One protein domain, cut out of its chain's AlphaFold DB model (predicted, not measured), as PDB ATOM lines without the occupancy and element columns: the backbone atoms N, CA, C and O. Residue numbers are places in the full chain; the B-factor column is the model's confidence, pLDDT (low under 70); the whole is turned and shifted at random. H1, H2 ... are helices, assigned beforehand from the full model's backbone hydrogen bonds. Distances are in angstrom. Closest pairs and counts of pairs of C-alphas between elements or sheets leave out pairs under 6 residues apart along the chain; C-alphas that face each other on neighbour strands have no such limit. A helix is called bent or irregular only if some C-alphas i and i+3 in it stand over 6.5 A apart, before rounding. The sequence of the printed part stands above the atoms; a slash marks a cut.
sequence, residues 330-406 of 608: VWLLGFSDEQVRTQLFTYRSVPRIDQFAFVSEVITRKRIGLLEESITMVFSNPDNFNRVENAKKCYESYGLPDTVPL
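AT A GLANCE: This is residues 330 to 406 of the 608 residues of an uncharacterized protein of Caenorhabditis tropicalis (UniProt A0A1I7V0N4). Three helices of similar length, H2, H3 and H4, lie side by side with their centres in a triangle, loosely closed between H2 and H3; the short H1 packs on H3, and beyond the end of H4 and the beginning of H3 a long unnamed stretch, residues 386 to 406, loops away from the helices and folds back. The printed part has 77 residues with five named helices, H1 to H5 in order along the chain, and no named strand; the class is all helix. It is compact, with a radius of gyration of the C-alphas of 13.1 A, yet elongated, spanning 39 by 21 by 18 A.

HOW THE PARTS SIT: H1, residues 330 to 334, touches H3, residues 352 to 364; the closest C-alphas are those of Val 330 and Phe 358, 4.7 A apart. H1 is close to but not clearly touching H2, residues 337 to 349, with C-alphas 332 and 340 6.0 A apart. H2 and H3 are also close but not clearly touching, closest at the C-alphas of Tyr 347 and Gln 355, 7.9 A; they run opposite ways at a shallow tilt of 21 degrees. H4, residues 368 to 379, touches H2, the same way at a shallow tilt of 11 degrees, closest at C-alphas 348 and 377, 5.7 A. H3 and H4 form a helical hairpin: they touch, opposite ways at a shallow tilt of 16 degrees, closest at C-alphas 359 and 374, 6.1 A. H5, residues 382 to 385, is close to but not clearly touching H3, with C-alphas 352 and 384 5.9 A apart. H1 is apart from H4. Every O i to N i+4 pair is within hydrogen-bond range in H3, against 0 of 1 in H1, 3 of 9 in H2 and 6 of 8 in H4; H5 is too short for one. Of the O i to N i+3 pairs, 2 of 2 in H1 and 8 of 10 in H2 are within range.

IN THESE COORDINATES: H1 begins at C-alpha 330, (44.526, -55.604, -2.072). H2 measures 20.4 A, H3 18.2 A and H4 17.5 A from first to last C-alpha; H1 measures 8.6 A and H5 5.4 A. H2 is irregular, C-alphas 346 and 349 being 7.2 A apart, and H4 is irregular, C-alphas 369 and 372 being 7.5 A apart. H5 ends at C-alpha 385, (50.720, -38.587, -11.498).

THE WHOLE: The two C-alphas farthest apart are those of Glu 338 and Lys 393, 39.3 A. The printed part has no cut, and the four links between the helices are tight. The mean pLDDT of the printed part is 77.9; residues 383 to 403 are under 70.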
ATOM      1  N   VAL A 330      43.813 -55.079  -3.257       86.31
ATOM      2  CA  VAL A 330      44.526 -55.604  -2.072       86.31
ATOM      3  C   VAL A 330      44.154 -57.064  -1.788       86.31
ATOM      4  O   VAL A 330      44.994 -57.866  -1.380       86.31
ATOM      5  N   TRP A 331      42.905 -57.427  -2.058       86.62
ATOM      6  CA  TRP A 331      42.344 -58.743  -1.769       86.62
ATOM      7  C   TRP A 331      42.765 -59.806  -2.772       86.62
ATOM      8  O   TRP A 331      42.748 -60.983  -2.428       86.62
ATOM      9  N   LEU A 332      43.279 -59.415  -3.944       89.50
ATOM     10  CA  LEU A 332      43.937 -60.350  -4.865       89.50
ATOM     11  C   LEU A 332      45.083 -61.109  -4.192       89.50
ATOM     12  O   LEU A 332      45.442 -62.195  -4.634       89.50
ATOM     13  N   LEU A 333      45.649 -60.581  -3.101       87.38
ATOM     14  CA  LEU A 333      46.680 -61.273  -2.335       87.38
ATOM     15  C   LEU A 333      46.189 -62.553  -1.635       87.38
ATOM     16  O   LEU A 333      47.028 -63.257  -1.072       87.38
ATOM     17  N   GLY A 334      44.887 -62.865  -1.684       83.31
ATOM     18  CA  GLY A 334      44.343 -64.193  -1.381       83.31
ATOM     19  C   GLY A 334      44.655 -65.255  -2.450       83.31
ATOM     20  O   GLY A 334      44.614 -66.444  -2.157       83.31
ATOM     21  N   PHE A 335      45.024 -64.853  -3.671       89.12
ATOM     22  CA  PHE A 335      45.396 -65.753  -4.768       89.12
ATOM     23  C   PHE A 335      46.905 -66.039  -4.818       89.12
ATOM     24  O   PHE A 335      47.719 -65.308  -4.245       89.12
ATOM     25  N   SER A 336      47.306 -67.068  -5.572       89.75
ATOM     26  CA  SER A 336      48.721 -67.370  -5.857       89.75
ATOM     27  C   SER A 336      49.409 -66.264  -6.673       89.75
ATOM     28  O   SER A 336      48.744 -65.456  -7.316       89.75
ATOM     29  N   ASP A 337      50.749 -66.194  -6.652       91.44
ATOM     30  CA  ASP A 337      51.497 -65.130  -7.356       91.44
ATOM     31  C   ASP A 337      51.146 -65.106  -8.847       91.44
ATOM     32  O   ASP A 337      50.911 -64.044  -9.417       91.44
ATOM     33  N   GLU A 338      51.046 -66.278  -9.467       91.31
ATOM     34  CA  GLU A 338      50.748 -66.382 -10.891       91.31
ATOM     35  C   GLU A 338      49.346 -65.875 -11.228       91.31
ATOM     36  O   GLU A 338      49.168 -65.102 -12.166       91.31
ATOM     37  N   GLN A 339      48.362 -66.224 -10.401       92.31
ATOM     38  CA  GLN A 339      46.991 -65.734 -10.527       92.31
ATOM     39  C   GLN A 339      46.902 -64.218 -10.339       92.31
ATOM     40  O   GLN A 339      46.182 -63.544 -11.068       92.31
ATOM     41  N   VAL A 340      47.655 -63.651  -9.394       92.94
ATOM     42  CA  VAL A 340      47.699 -62.196  -9.214       92.94
ATOM     43  C   VAL A 340      48.275 -61.520 -10.456       92.94
ATOM     44  O   VAL A 340      47.692 -60.546 -10.935       92.94
ATOM     45  N   ARG A 341      49.370 -62.050 -11.026       92.62
ATOM     46  CA  ARG A 341      50.005 -61.484 -12.231       92.62
ATOM     47  C   ARG A 341      49.034 -61.357 -13.400       92.62
ATOM     48  O   ARG A 341      49.073 -60.334 -14.083       92.62
ATOM     49  N   THR A 342      48.150 -62.337 -13.615       90.94
ATOM     50  CA  THR A 342      47.174 -62.262 -14.716       90.94
ATOM     51  C   THR A 342      46.159 -61.134 -14.527       90.94
ATOM     52  O   THR A 342      45.668 -60.587 -15.513       90.94
ATOM     53  N   GLN A 343      45.896 -60.720 -13.283       90.69
ATOM     54  CA  GLN A 343      44.927 -59.668 -12.974       90.69
ATOM     55  C   GLN A 343      45.536 -58.261 -12.907       90.69
ATOM     56  O   GLN A 343      44.817 -57.297 -13.165       90.69
ATOM     57  N   LEU A 344      46.835 -58.099 -12.607       89.88
ATOM     58  CA  LEU A 344      47.461 -56.780 -12.370       89.88
ATOM     59  C   LEU A 344      47.223 -55.759 -13.494       89.88
ATOM     60  O   LEU A 344      47.075 -54.566 -13.231       89.88
ATOM     61  N   PHE A 345      47.164 -56.202 -14.754       85.94
ATOM     62  CA  PHE A 345      46.914 -55.304 -15.885       85.94
ATOM     63  C   PHE A 345      45.553 -54.596 -15.781       85.94
ATOM     64  O   PHE A 345      45.459 -53.404 -16.077       85.94
ATOM     65  N   THR A 346      44.529 -55.301 -15.295       87.06
ATOM     66  CA  THR A 346      43.161 -54.793 -15.104       87.06
ATOM     67  C   THR A 346      43.112 -53.633 -14.106       87.06
ATOM     68  O   THR A 346      42.276 -52.744 -14.227       87.06
ATOM     69  N   TYR A 347      44.042 -53.591 -13.148       87.75
ATOM     70  CA  TYR A 347      44.046 -52.632 -12.040       87.75
ATOM     71  C   TYR A 347      44.918 -51.390 -12.271       87.75
ATOM     72  O   TYR A 347      45.034 -50.534 -11.391       87.75
ATOM     73  N   ARG A 348      45.488 -51.220 -13.472       83.88
ATOM     74  CA  ARG A 348      46.295 -50.033 -13.828       83.88
ATOM     75  C   ARG A 348      45.513 -48.716 -13.787       83.88
ATOM     76  O   ARG A 348      46.111 -47.661 -13.575       83.88
ATOM     77  N   SER A 349      44.199 -48.781 -13.994       78.88
ATOM     78  CA  SER A 349      43.282 -47.634 -13.997       78.88
ATOM     79  C   SER A 349      42.668 -47.321 -12.629       78.88
ATOM     80  O   SER A 349      41.981 -46.311 -12.491       78.88
ATOM     81  N   VAL A 350      42.897 -48.166 -11.618       81.12
ATOM     82  CA  VAL A 350      42.403 -47.943 -10.252       81.12
ATOM     83  C   VAL A 350      43.163 -46.785  -9.589       81.12
ATOM     84  O   VAL A 350      44.335 -46.573  -9.909       81.12
ATOM     85  N   PRO A 351      42.537 -46.022  -8.668       79.25
ATOM     86  CA  PRO A 351      43.201 -44.928  -7.983       79.25
ATOM     87  C   PRO A 351      44.526 -45.336  -7.349       79.25
ATOM     88  O   PRO A 351      44.647 -46.363  -6.684       79.25
ATOM     89  N   ARG A 352      45.516 -44.454  -7.492       80.25
ATOM     90  CA  ARG A 352      46.873 -44.649  -6.969       80.25
ATOM     91  C   ARG A 352      46.933 -45.072  -5.496       80.25
ATOM     92  O   ARG A 352      47.829 -45.819  -5.135       80.25
ATOM     93  N   ILE A 353      46.003 -44.607  -4.657       81.19
ATOM     94  CA  ILE A 353      45.960 -44.940  -3.223       81.19
ATOM     95  C   ILE A 353      45.848 -46.454  -3.038       81.19
ATOM     96  O   ILE A 353      46.651 -47.043  -2.320       81.19
ATOM     97  N   ASP A 354      44.911 -47.078  -3.752       83.94
ATOM     98  CA  ASP A 354      44.690 -48.522  -3.704       83.94
ATOM     99  C   ASP A 354      45.898 -49.286  -4.259       83.94
ATOM    100  O   ASP A 354      46.282 -50.332  -3.736       83.94
ATOM    101  N   GLN A 355      46.538 -48.746  -5.301       88.25
ATOM    102  CA  GLN A 355      47.726 -49.356  -5.896       88.25
ATOM    103  C   GLN A 355      48.926 -49.337  -4.937       88.25
ATOM    104  O   GLN A 355      49.623 -50.343  -4.811       88.25
ATOM    105  N   PHE A 356      49.160 -48.231  -4.222       88.38
ATOM    106  CA  PHE A 356      50.213 -48.161  -3.203       88.38
ATOM    107  C   PHE A 356      49.896 -49.019  -1.978       88.38
ATOM    108  O   PHE A 356      50.793 -49.700  -1.482       88.38
ATOM    109  N   ALA A 357      48.633 -49.068  -1.544       87.62
ATOM    110  CA  ALA A 357      48.199 -49.977  -0.484       87.62
ATOM    111  C   ALA A 357      48.491 -51.444  -0.851       87.62
ATOM    112  O   ALA A 357      49.047 -52.189  -0.046       87.62
ATOM    113  N   PHE A 358      48.215 -51.838  -2.096       91.31
ATOM    114  CA  PHE A 358      48.552 -53.167  -2.603       91.31
ATOM    115  C   PHE A 358      50.059 -53.443  -2.601       91.31
ATOM    116  O   PHE A 358      50.483 -54.485  -2.104       91.31
ATOM    117  N   VAL A 359      50.890 -52.511  -3.085       93.00
ATOM    118  CA  VAL A 359      52.356 -52.672  -3.040       93.00
ATOM    119  C   VAL A 359      52.858 -52.803  -1.597       93.00
ATOM    120  O   VAL A 359      53.736 -53.622  -1.322       93.00
ATOM    121  N   SER A 360      52.293 -52.035  -0.665       90.75
ATOM    122  CA  SER A 360      52.647 -52.115   0.753       90.75
ATOM    123  C   SER A 360      52.320 -53.487   1.353       90.75
ATOM    124  O   SER A 360      53.142 -54.068   2.066       90.75
ATOM    125  N   GLU A 361      51.173 -54.068   0.999       90.19
ATOM    126  CA  GLU A 361      50.804 -55.422   1.417       90.19
ATOM    127  C   GLU A 361      51.673 -56.503   0.754       90.19
ATOM    128  O   GLU A 361      52.071 -57.456   1.423       90.19
ATOM    129  N   VAL A 362      52.054 -56.343  -0.520       92.88
ATOM    130  CA  VAL A 362      53.028 -57.225  -1.195       92.88
ATOM    131  C   VAL A 362      54.355 -57.262  -0.428       92.88
ATOM    132  O   VAL A 362      54.913 -58.340  -0.200       92.88
ATOM    133  N   ILE A 363      54.843 -56.097   0.009       89.50
ATOM    134  CA  ILE A 363      56.067 -55.958   0.810       89.50
ATOM    135  C   ILE A 363      55.888 -56.599   2.191       89.50
ATOM    136  O   ILE A 363      56.710 -57.418   2.603       89.50
ATOM    137  N   THR A 364      54.804 -56.262   2.890       86.94
ATOM    138  CA  THR A 364      54.540 -56.715   4.265       86.94
ATOM    139  C   THR A 364      54.368 -58.233   4.340       86.94
ATOM    140  O   THR A 364      54.920 -58.873   5.233       86.94
ATOM    141  N   ARG A 365      53.690 -58.836   3.356       85.00
ATOM    142  CA  ARG A 365      53.515 -60.294   3.236       85.00
ATOM    143  C   ARG A 365      54.708 -61.005   2.592       85.00
ATOM    144  O   ARG A 365      54.636 -62.205   2.345       85.00
ATOM    145  N   LYS A 366      55.798 -60.285   2.293       84.94
ATOM    146  CA  LYS A 366      57.020 -60.812   1.661       84.94
ATOM    147  C   LYS A 366      56.766 -61.548   0.336       84.94
ATOM    148  O   LYS A 366      57.507 -62.465  -0.020       84.94
ATOM    149  N   ARG A 367      55.773 -61.119  -0.452       88.44
ATOM    150  CA  ARG A 367      55.488 -61.668  -1.793       88.44
ATOM    151  C   ARG A 367      56.398 -61.039  -2.844       88.44
ATOM    152  O   ARG A 367      55.963 -60.410  -3.802       88.44
ATOM    153  N   ILE A 368      57.706 -61.194  -2.642       84.56
ATOM    154  CA  ILE A 368      58.755 -60.506  -3.410       84.56
ATOM    155  C   ILE A 368      58.687 -60.818  -4.916       84.56
ATOM    156  O   ILE A 368      59.099 -59.991  -5.730       84.56
ATOM    157  N   GLY A 369      58.136 -61.980  -5.288       87.88
ATOM    158  CA  GLY A 369      57.898 -62.375  -6.676       87.88
ATOM    159  C   GLY A 369      56.918 -61.478  -7.438       87.88
ATOM    160  O   GLY A 369      56.918 -61.535  -8.659       87.88
ATOM    161  N   LEU A 370      56.118 -60.658  -6.749       93.12
ATOM    162  CA  LEU A 370      55.173 -59.709  -7.352       93.12
ATOM    163  C   LEU A 370      55.677 -58.264  -7.350       93.12
ATOM    164  O   LEU A 370      55.034 -57.384  -7.921       93.12
ATOM    165  N   LEU A 371      56.778 -57.977  -6.651       91.81
ATOM    166  CA  LEU A 371      57.176 -56.610  -6.318       91.81
ATOM    167  C   LEU A 371      57.437 -55.748  -7.558       91.81
ATOM    168  O   LEU A 371      57.006 -54.597  -7.612       91.81
ATOM    169  N   GLU A 372      58.158 -56.288  -8.538       91.19
ATOM    170  CA  GLU A 372      58.560 -55.543  -9.731       91.19
ATOM    171  C   GLU A 372      57.360 -55.239 -10.628       91.19
ATOM    172  O   GLU A 372      57.189 -54.098 -11.057       91.19
ATOM    173  N   GLU A 373      56.479 -56.214 -10.839       91.69
ATOM    174  CA  GLU A 373      55.250 -56.069 -11.614       91.69
ATOM    175  C   GLU A 373      54.263 -55.115 -10.932       91.69
ATOM    176  O   GLU A 373      53.643 -54.293 -11.606       91.69
ATOM    177  N   SER A 374      54.164 -55.165  -9.600       92.31
ATOM    178  CA  SER A 374      53.289 -54.284  -8.813       92.31
ATOM    179  C   SER A 374      53.763 -52.832  -8.854       92.31
ATOM    180  O   SER A 374      52.971 -51.919  -9.079       92.31
ATOM    181  N   ILE A 375      55.072 -52.607  -8.703       90.06
ATOM    182  CA  ILE A 375      55.680 -51.281  -8.864       90.06
ATOM    183  C   ILE A 375      55.506 -50.800 -10.310       90.06
ATOM    184  O   ILE A 375      55.079 -49.671 -10.540       90.06
ATOM    185  N   THR A 376      55.751 -51.661 -11.297       87.94
ATOM    186  CA  THR A 376      55.569 -51.316 -12.714       87.94
ATOM    187  C   THR A 376      54.121 -50.942 -13.019       87.94
ATOM    188  O   THR A 376      53.889 -49.969 -13.730       87.94
ATOM    189  N   MET A 377      53.139 -51.651 -12.458       89.31
ATOM    190  CA  MET A 377      51.718 -51.320 -12.599       89.31
ATOM    191  C   MET A 377      51.436 -49.886 -12.138       89.31
ATOM    192  O   MET A 377      50.852 -49.120 -12.905       89.31
ATOM    193  N   VAL A 378      51.914 -49.506 -10.949       86.94
ATOM    194  CA  VAL A 378      51.752 -48.155 -10.386       86.94
ATOM    195  C   VAL A 378      52.331 -47.081 -11.310       86.94
ATOM    196  O   VAL A 378      51.679 -46.073 -11.584       86.94
ATOM    197  N   PHE A 379      53.552 -47.295 -11.806       83.56
ATOM    198  CA  PHE A 379      54.277 -46.305 -12.609       83.56
ATOM    199  C   PHE A 379      53.929 -46.329 -14.104       83.56
ATOM    200  O   PHE A 379      54.269 -45.393 -14.824       83.56
ATOM    201  N   SER A 380      53.215 -47.355 -14.576       80.06
ATOM    202  CA  SER A 380      52.858 -47.510 -15.993       80.06
ATOM    203  C   SER A 380      51.797 -46.531 -16.497       80.06
ATOM    204  O   SER A 380      51.650 -46.386 -17.709       80.06
ATOM    205  N   ASN A 381      51.056 -45.873 -15.600       75.19
ATOM    206  CA  ASN A 381      49.994 -44.940 -15.958       75.19
ATOM    207  C   ASN A 381      50.362 -43.499 -15.545       75.19
ATOM    208  O   ASN A 381      50.232 -43.155 -14.368       75.19
ATOM    209  N   PRO A 382      50.791 -42.637 -16.490       70.69
ATOM    210  CA  PRO A 382      51.118 -41.239 -16.210       70.69
ATOM    211  C   PRO A 382      49.963 -40.447 -15.584       70.69
ATOM    212  O   PRO A 382      50.213 -39.531 -14.800       70.69
ATOM    213  N   ASP A 383      48.709 -40.823 -15.861       68.94
ATOM    214  CA  ASP A 383      47.533 -40.124 -15.336       68.94
ATOM    215  C   ASP A 383      47.416 -40.227 -13.812       68.94
ATOM    216  O   ASP A 383      46.913 -39.304 -13.166       68.94
ATOM    217  N   ASN A 384      48.003 -41.269 -13.210       66.50
ATOM    218  CA  ASN A 384      48.111 -41.416 -11.754       66.50
ATOM    219  C   ASN A 384      48.993 -40.333 -11.104       66.50
ATOM    220  O   ASN A 384      48.959 -40.132  -9.883       66.50
ATOM    221  N   PHE A 385      49.773 -39.615 -11.916       66.56
ATOM    222  CA  PHE A 385      50.720 -38.587 -11.498       66.56
ATOM    223  C   PHE A 385      50.355 -37.196 -12.028       66.56
ATOM    224  O   PHE A 385      51.140 -36.265 -11.853       66.56
ATOM    225  N   ASN A 386      49.177 -37.010 -12.631       59.16
ATOM    226  CA  ASN A 386      48.707 -35.686 -13.036       59.16
ATOM    227  C   ASN A 386      48.288 -34.847 -11.813       59.16
ATOM    228  O   ASN A 386      47.737 -35.339 -10.826       59.16
ATOM    229  N   ARG A 387      48.569 -33.539 -11.866       52.78
ATOM    230  CA  ARG A 387      48.181 -32.572 -10.828       52.78
ATOM    231  C   ARG A 387      46.673 -32.345 -10.920       52.78
ATOM    232  O   ARG A 387      46.218 -31.614 -11.791       52.78
ATOM    233  N   VAL A 388      45.893 -32.953 -10.029       52.00
ATOM    234  CA  VAL A 388      44.461 -32.639  -9.924       52.00
ATOM    235  C   VAL A 388      44.336 -31.242  -9.312       52.00
ATOM    236  O   VAL A 388      44.557 -31.061  -8.114       52.00
ATOM    237  N   GLU A 389      44.019 -30.235 -10.130       44.09
ATOM    238  CA  GLU A 389      43.948 -28.821  -9.715       44.09
ATOM    239  C   GLU A 389      42.979 -28.579  -8.545       44.09
ATOM    240  O   GLU A 389      43.242 -27.729  -7.692       44.09
ATOM    241  N   ASN A 390      41.930 -29.400  -8.435       41.97
ATOM    242  CA  ASN A 390      40.926 -29.336  -7.368       41.97
ATOM    243  C   ASN A 390      41.326 -30.084  -6.083       41.97
ATOM    244  O   ASN A 390      40.659 -29.946  -5.061       41.97
ATOM    245  N   ALA A 391      42.429 -30.839  -6.096       43.03
ATOM    246  CA  ALA A 391      42.912 -31.601  -4.943       43.03
ATOM    247  C   ALA A 391      44.060 -30.897  -4.193       43.03
ATOM    248  O   ALA A 391      44.697 -31.505  -3.334       43.03
ATOM    249  N   LYS A 392      44.288 -29.600  -4.461       40.19
ATOM    250  CA  LYS A 392      45.267 -28.751  -3.750       40.19
ATOM    251  C   LYS A 392      45.128 -28.782  -2.222       40.19
ATOM    252  O   LYS A 392      46.103 -28.494  -1.544       40.19
ATOM    253  N   LYS A 393      43.943 -29.109  -1.687       38.06
ATOM    254  CA  LYS A 393      43.706 -29.229  -0.238       38.06
ATOM    255  C   LYS A 393      44.082 -30.593   0.356       38.06
ATOM    256  O   LYS A 393      44.304 -30.656   1.554       38.06
ATOM    257  N   CYS A 394      44.147 -31.661  -0.445       37.47
ATOM    258  CA  CYS A 394      44.440 -33.018   0.046       37.47
ATOM    259  C   CYS A 394      45.845 -33.503  -0.325       37.47
ATOM    260  O   CYS A 394      46.339 -34.452   0.270       37.47
ATOM    261  N   TYR A 395      46.469 -32.880  -1.325       46.44
ATOM    262  CA  TYR A 395      47.785 -33.260  -1.812       46.44
ATOM    263  C   TYR A 395      48.577 -31.975  -2.013       46.44
ATOM    264  O   TYR A 395      48.327 -31.229  -2.967       46.44
ATOM    265  N   GLU A 396      49.525 -31.695  -1.117       48.66
ATOM    266  CA  GLU A 396      50.458 -30.586  -1.288       48.66
ATOM    267  C   GLU A 396      51.361 -30.896  -2.479       48.66
ATOM    268  O   GLU A 396      52.400 -31.549  -2.440       48.66
ATOM    269  N   SER A 397      50.872 -30.453  -3.622       46.12
ATOM    270  CA  SER A 397      51.495 -30.452  -4.923       46.12
ATOM    271  C   SER A 397      51.756 -31.803  -5.603       46.12
ATOM    272  O   SER A 397      51.647 -31.757  -6.824       46.12
ATOM    273  N   TYR A 398      52.002 -32.929  -4.903       54.00
ATOM    274  CA  TYR A 398      51.973 -34.337  -5.397       54.00
ATOM    275  C   TYR A 398      51.927 -35.425  -4.285       54.00
ATOM    276  O   TYR A 398      51.806 -36.601  -4.626       54.00
ATOM    277  N   GLY A 399      52.023 -35.081  -2.993       54.06
ATOM    278  CA  GLY A 399      52.161 -36.055  -1.897       54.06
ATOM    279  C   GLY A 399      50.856 -36.761  -1.544       54.06
ATOM    280  O   GLY A 399      49.864 -36.087  -1.292       54.06
ATOM    281  N   LEU A 400      50.858 -38.100  -1.555       62.84
ATOM    282  CA  LEU A 400      49.791 -38.936  -0.986       62.84
ATOM    283  C   LEU A 400      49.580 -38.589   0.499       62.84
ATOM    284  O   LEU A 400      50.522 -38.118   1.127       62.84
ATOM    285  N   PRO A 401      48.399 -38.821   1.095       67.12
ATOM    286  CA  PRO A 401      48.241 -38.693   2.536       67.12
ATOM    287  C   PRO A 401      49.311 -39.512   3.268       67.12
ATOM    288  O   PRO A 401      49.711 -40.578   2.790       67.12
ATOM    289  N   ASP A 402      49.753 -39.049   4.436       67.88
ATOM    290  CA  ASP A 402      50.673 -39.810   5.300       67.88
ATOM    291  C   ASP A 402      50.093 -41.185   5.689       67.88
ATOM    292  O   ASP A 402      50.827 -42.114   6.004       67.88
ATOM    293  N   THR A 403      48.770 -41.352   5.590       69.38
ATOM    294  CA  THR A 403      48.079 -42.628   5.811       69.38
ATOM    295  C   THR A 403      48.312 -43.666   4.711       69.38
ATOM    296  O   THR A 403      48.033 -44.842   4.939       69.38
ATOM    297  N   VAL A 404      48.801 -43.270   3.530       76.00
ATOM    298  CA  VAL A 404      49.087 -44.196   2.427       76.00
ATOM    299  C   VAL A 404      50.569 -44.569   2.465       76.00
ATOM    300  O   VAL A 404      51.406 -43.723   2.145       76.00
ATOM    301  N   PRO A 405      50.906 -45.815   2.834       79.31
ATOM    302  CA  PRO A 405      52.292 -46.232   2.978       79.31
ATOM    303  C   PRO A 405      52.980 -46.327   1.614       79.31
ATOM    304  O   PRO A 405      52.455 -46.936   0.676       79.31
ATOM    305  N   LEU A 406      54.173 -45.741   1.506       89.62
ATOM    306  CA  LEU A 406      54.968 -45.792   0.280       89.62
ATOM    307  C   LEU A 406      55.952 -46.980   0.286       89.62
ATOM    308  O   LEU A 406      56.240 -47.533   1.348       89.62
TER     309      LEU A 406